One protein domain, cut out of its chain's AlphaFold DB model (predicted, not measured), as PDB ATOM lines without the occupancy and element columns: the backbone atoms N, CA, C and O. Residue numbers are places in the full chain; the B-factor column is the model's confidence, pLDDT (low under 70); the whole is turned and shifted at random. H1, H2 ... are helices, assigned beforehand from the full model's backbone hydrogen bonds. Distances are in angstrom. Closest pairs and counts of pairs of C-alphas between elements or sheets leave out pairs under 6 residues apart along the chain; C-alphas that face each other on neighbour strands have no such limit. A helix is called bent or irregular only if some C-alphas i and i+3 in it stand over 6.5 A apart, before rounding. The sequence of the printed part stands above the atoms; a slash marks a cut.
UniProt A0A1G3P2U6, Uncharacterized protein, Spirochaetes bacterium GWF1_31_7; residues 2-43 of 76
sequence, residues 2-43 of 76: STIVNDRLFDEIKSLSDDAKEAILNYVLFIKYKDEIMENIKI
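AT A GLANCE: This is residues 2 to 43 of the 76 residues of an uncharacterized protein of Spirochaetes bacterium GWF1_31_7 (UniProt A0A1G3P2U6). Two helices make an open V, H1 as the shorter arm and H2 as the longer, kinked one, meeting near their ends at a tight link. There is no core; the arms, with residues 2 to 12 and 26 to 43, stand free. The printed part has 42 residues, all helix in class, H1 then H2, with no named strand. It is only just extended, close to loose, with a radius of gyration of the C-alphas of 13.9 A, and spans 39 by 27 by 9 A, only just flat.

HOW THE PARTS SIT: H1, residues 2 to 15, and H2, residues 18 to 40, are close but not clearly touching; their closest C-alphas, of Ile 13 and Lys 21, are 6.5 A apart. They run opposite ways at a steep tilt of 54 degrees. In H1 every O i to N i+4 pair is within hydrogen-bond range; in H2, 17 of 19 are.

IN THESE COORDINATES: H1 is 20.5 A long from C-alpha 2 at (12.838, 11.603, 359.082). H2 is 31.4 A long, ending at C-alpha 40 at (-10.151, -8.680, 347.933). H2 is irregular, C-alphas 32 and 35 being 7.3 A apart, with a kink of 55 degrees near residue 33.

THE WHOLE: The farthest C-alphas, of Ile 4 and Ile 43, are 40.9 A apart. The printed part has no cut. pLDDT is under 70 at residues 2 and 35 to 41.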
ATOM      1  N   SER A   2      12.956  12.729 360.030       61.03
ATOM      2  CA  SER A   2      12.838  11.603 359.082       61.03
ATOM      3  C   SER A   2      14.132  11.268 358.324       61.03
ATOM      4  O   SER A   2      14.367  10.103 358.039       61.03
ATOM      5  N   THR A   3      15.005  12.244 358.056       71.69
ATOM      6  CA  THR A   3      16.235  12.025 357.270       71.69
ATOM      7  C   THR A   3      17.215  11.076 357.962       71.69
ATOM      8  O   THR A   3      17.622  10.091 357.371       71.69
ATOM      9  N   ILE A   4      17.476  11.285 359.258       84.62
ATOM     10  CA  ILE A   4      18.399  10.445 360.048       84.62
ATOM     11  C   ILE A   4      17.925   8.986 360.108       84.62
ATOM     12  O   ILE A   4      18.735   8.063 360.089       84.62
ATOM     13  N   VAL A   5      16.610   8.774 360.203       83.38
ATOM     14  CA  VAL A   5      16.023   7.428 360.247       83.38
ATOM     15  C   VAL A   5      16.155   6.746 358.888       83.38
ATOM     16  O   VAL A   5      16.551   5.586 358.837       83.38
ATOM     17  N   ASN A   6      15.889   7.471 357.800       85.62
ATOM     18  CA  ASN A   6      16.028   6.944 356.446       85.62
ATOM     19  C   ASN A   6      17.483   6.591 356.125       85.62
ATOM     20  O   ASN A   6      17.741   5.504 355.619       85.62
ATOM     21  N   ASP A   7      18.426   7.466 356.467       89.88
ATOM     22  CA  ASP A   7      19.847   7.252 356.187       89.88
ATOM     23  C   ASP A   7      20.367   6.001 356.915       89.88
ATOM     24  O   ASP A   7      20.960   5.119 356.292       89.88
ATOM     25  N   ARG A   8      20.035   5.851 358.206       90.62
ATOM     26  CA  ARG A   8      20.374   4.644 358.979       90.62
ATOM     27  C   ARG A   8      19.739   3.379 358.406       90.62
ATOM     28  O   ARG A   8      20.408   2.354 358.327       90.62
ATOM     29  N   LEU A   9      18.472   3.447 357.995       87.44
ATOM     30  CA  LEU A   9      17.772   2.317 357.384       87.44
ATOM     31  C   LEU A   9      18.479   1.861 356.098       87.44
ATOM     32  O   LEU A   9      18.692   0.666 355.900       87.44
ATOM     33  N   PHE A  10      18.868   2.800 355.230       88.56
ATOM     34  CA  PHE A  10      19.561   2.474 353.984       88.56
ATOM     35  C   PHE A  10      20.942   1.868 354.226       88.56
ATOM     36  O   PHE A  10      21.325   0.944 353.508       88.56
ATOM     37  N   ASP A  11      21.679   2.357 355.219       93.12
ATOM     38  CA  ASP A  11      22.998   1.818 355.546       93.12
ATOM     39  C   ASP A  11      22.908   0.409 356.145       93.12
ATOM     40  O   ASP A  11      23.672  -0.475 355.747       93.12
ATOM     41  N   GLU A  12      21.922   0.153 357.010       91.69
ATOM     42  CA  GLU A  12      21.659  -1.194 357.524       91.69
ATOM     43  C   GLU A  12      21.263  -2.154 356.392       91.69
ATOM     44  O   GLU A  12      21.876  -3.214 356.259       91.69
ATOM     45  N   ILE A  13      20.343  -1.768 355.499       90.69
ATOM     46  CA  ILE A  13      19.915  -2.611 354.365       90.69
ATOM     47  C   ILE A  13      21.074  -2.910 353.400       90.69
ATOM     48  O   ILE A  13      21.185  -4.029 352.898       90.69
ATOM     49  N   LYS A  14      21.969  -1.945 353.146       91.69
ATOM     50  CA  LYS A  14      23.148  -2.158 352.285       91.69
ATOM     51  C   LYS A  14      24.094  -3.222 352.836       91.69
ATOM     52  O   LYS A  14      24.708  -3.931 352.043       91.69
ATOM     53  N   SER A  15      24.204  -3.322 354.161       93.81
ATOM     54  CA  SER A  15      25.105  -4.262 354.834       93.81
ATOM     55  C   SER A  15      24.621  -5.720 354.815       93.81
ATOM     56  O   SER A  15      25.393  -6.624 355.127       93.81
ATOM     57  N   LEU A  16      23.363  -5.962 354.431       94.94
ATOM     58  CA  LEU A  16      22.766  -7.296 354.375       94.94
ATOM     59  C   LEU A  16      23.173  -8.074 353.112       94.94
ATOM     60  O   LEU A  16      23.626  -7.502 352.116       94.94
ATOM     61  N   SER A  17      22.966  -9.393 353.141       96.62
ATOM     62  CA  SER A  17      23.064 -10.240 351.950       96.62
ATOM     63  C   SER A  17      21.957  -9.921 350.946       96.62
ATOM     64  O   SER A  17      20.928  -9.336 351.294       96.62
ATOM     65  N   ASP A  18      22.148 -10.326 349.694       94.88
ATOM     66  CA  ASP A  18      21.169 -10.052 348.641       94.88
ATOM     67  C   ASP A  18      19.845 -10.796 348.876       94.88
ATOM     68  O   ASP A  18      18.789 -10.173 348.779       94.88
ATOM     69  N   ASP A  19      19.889 -12.044 349.357       94.38
ATOM     70  CA  ASP A  19      18.692 -12.800 349.763       94.38
ATOM     71  C   ASP A  19      17.885 -12.071 350.852       94.38
ATOM     72  O   ASP A  19      16.653 -12.021 350.826       94.38
ATOM     73  N   ALA A  20      18.575 -11.468 351.827       93.75
ATOM     74  CA  ALA A  20      17.928 -10.726 352.902       93.75
ATOM     75  C   ALA A  20      17.313  -9.411 352.396       93.75
ATOM     76  O   ALA A  20      16.212  -9.050 352.816       93.75
ATOM     77  N   LYS A  21      17.977  -8.711 351.466       94.00
ATOM     78  CA  LYS A  21      17.421  -7.513 350.812       94.00
ATOM     79  C   LYS A  21      16.169  -7.851 350.012       94.00
ATOM     80  O   LYS A  21      15.187  -7.114 350.091       94.00
ATOM     81  N   GLU A  22      16.187  -8.963 349.283       93.25
ATOM     82  CA  GLU A  22      15.038  -9.442 348.518       93.25
ATOM     83  C   GLU A  22      13.862  -9.793 349.439       93.25
ATOM     84  O   GLU A  22      12.740  -9.336 349.211       93.25
ATOM     85  N   ALA A  23      14.114 -10.509 350.537       93.62
ATOM     86  CA  ALA A  23      13.089 -10.820 351.533       93.62
ATOM     87  C   ALA A  23      12.466  -9.556 352.154       93.62
ATOM     88  O   ALA A  23      11.242  -9.460 352.277       93.62
ATOM     89  N   ILE A  24      13.290  -8.562 352.506       92.81
ATOM     90  CA  ILE A  24      12.818  -7.282 353.055       92.81
ATOM     91  C   ILE A  24      11.987  -6.520 352.023       92.81
ATOM     92  O   ILE A  24      10.904  -6.039 352.357       92.81
ATOM     93  N   LEU A  25      12.451  -6.429 350.773       91.94
ATOM     94  CA  LEU A  25      11.710  -5.766 349.699       91.94
ATOM     95  C   LEU A  25      10.344  -6.426 349.490       91.94
ATOM     96  O   LEU A  25       9.326  -5.734 349.475       91.94
ATOM     97  N   ASN A  26      10.311  -7.755 349.408       90.25
ATOM     98  CA  ASN A  26       9.074  -8.520 349.275       90.25
ATOM     99  C   ASN A  26       8.116  -8.265 350.442       90.25
ATOM    100  O   ASN A  26       6.917  -8.095 350.228       90.25
ATOM    101  N   TYR A  27       8.625  -8.165 351.671       88.31
ATOM    102  CA  TYR A  27       7.802  -7.864 352.840       88.31
ATOM    103  C   TYR A  27       7.269  -6.422 352.850       88.31
ATOM    104  O   TYR A  27       6.109  -6.190 353.194       88.31
ATOM    105  N   VAL A  28       8.073  -5.442 352.425       90.06
ATOM    106  CA  VAL A  28       7.627  -4.047 352.271       90.06
ATOM    107  C   VAL A  28       6.534  -3.945 351.208       90.06
ATOM    108  O   VAL A  28       5.521  -3.283 351.436       90.06
ATOM    109  N   LEU A  29       6.705  -4.626 350.072       88.00
ATOM    110  CA  LEU A  29       5.679  -4.713 349.034       88.00
ATOM    111  C   LEU A  29       4.422  -5.404 349.570       88.00
ATOM    112  O   LEU A  29       3.325  -4.890 349.367       88.00
ATOM    113  N   PHE A  30       4.571  -6.497 350.323       85.81
ATOM    114  CA  PHE A  30       3.450  -7.160 350.982       85.81
ATOM    115  C   PHE A  30       2.681  -6.194 351.876       85.81
ATOM    116  O   PHE A  30       1.479  -6.096 351.701       85.81
ATOM    117  N   ILE A  31       3.334  -5.451 352.778       87.44
ATOM    118  CA  ILE A  31       2.650  -4.476 353.646       87.44
ATOM    119  C   ILE A  31       1.953  -3.397 352.814       87.44
ATOM    120  O   ILE A  31       0.802  -3.073 353.085       87.44
ATOM    121  N   LYS A  32       2.634  -2.857 351.797       86.25
ATOM    122  CA  LYS A  32       2.113  -1.771 350.958       86.25
ATOM    123  C   LYS A  32       0.833  -2.159 350.215       86.25
ATOM    124  O   LYS A  32      -0.064  -1.335 350.101       86.25
ATOM    125  N   TYR A  33       0.766  -3.390 349.714       85.50
ATOM    126  CA  TYR A  33      -0.380  -3.902 348.956       85.50
ATOM    127  C   TYR A  33      -1.296  -4.801 349.794       85.50
ATOM    128  O   TYR A  33      -2.287  -5.322 349.288       85.50
ATOM    129  N   LYS A  34      -0.989  -4.988 351.083       77.31
ATOM    130  CA  LYS A  34      -1.724  -5.885 351.977       77.31
ATOM    131  C   LYS A  34      -3.188  -5.500 352.056       77.31
ATOM    132  O   LYS A  34      -4.029  -6.386 352.058       77.31
ATOM    133  N   ASP A  35      -3.477  -4.207 352.129       67.56
ATOM    134  CA  ASP A  35      -4.842  -3.715 352.284       67.56
ATOM    135  C   ASP A  35      -5.649  -3.943 351.000       67.56
ATOM    136  O   ASP A  35      -6.739  -4.493 351.081       67.56
ATOM    137  N   GLU A  36      -5.077  -3.702 349.815       66.88
ATOM    138  CA  GLU A  36      -5.712  -4.040 348.527       66.88
ATOM    139  C   GLU A  36      -5.943  -5.559 348.373       66.88
ATOM    140  O   GLU A  36      -6.961  -6.005 347.843       66.88
ATOM    141  N   ILE A  37      -5.010  -6.385 348.859       61.44
ATOM    142  CA  ILE A  37      -5.113  -7.851 348.800       61.44
ATOM    143  C   ILE A  37      -6.125  -8.380 349.832       61.44
ATOM    144  O   ILE A  37      -6.932  -9.251 349.513       61.44
ATOM    145  N   MET A  38      -6.122  -7.857 351.060       60.91
ATOM    146  CA  MET A  38      -7.057  -8.245 352.125       60.91
ATOM    147  C   MET A  38      -8.467  -7.696 351.893       60.91
ATOM    148  O   MET A  38      -9.435  -8.339 352.291       60.91
ATOM    149  N   GLU A  39      -8.620  -6.555 351.218       59.59
ATOM    150  CA  GLU A  39      -9.925  -6.081 350.752       59.59
ATOM    151  C   GLU A  39     -10.554  -7.053 349.752       59.59
ATOM    152  O   GLU A  39     -11.763  -7.286 349.815       59.59
ATOM    153  N   ASN A  40      -9.728  -7.670 348.901       59.75
ATOM    154  CA  ASN A  40     -10.151  -8.680 347.933       59.75
ATOM    155  C   ASN A  40     -10.316 -10.090 348.536       59.75
ATOM    156  O   ASN A  40     -11.031 -10.913 347.966       59.75
ATOM    157  N   ILE A  41      -9.711 -10.380 349.696       61.09
ATOM    158  CA  ILE A  41      -9.817 -11.666 350.407       61.09
ATOM    159  C   ILE A  41     -10.497 -11.443 351.765       61.09
ATOM    160  O   ILE A  41      -9.898 -11.575 352.833       61.09
ATOM    161  N   LYS A  42     -11.789 -11.115 351.736       70.00
ATOM    162  CA  LYS A  42     -12.633 -11.142 352.937       70.00
ATOM    163  C   LYS A  42     -13.274 -12.519 353.050       70.00
ATOM    164  O   LYS A  42     -14.274 -12.791 352.392       70.00
ATOM    165  N   ILE A  43     -12.691 -13.394 353.874       78.44
ATOM    166  CA  ILE A  43     -13.343 -14.658 354.244       78.44
ATOM    167  C   ILE A  43     -14.633 -14.297 355.000       78.44
ATOM    168  O   ILE A  43     -14.551 -13.547 355.980       78.44
TER     169      ILE A  43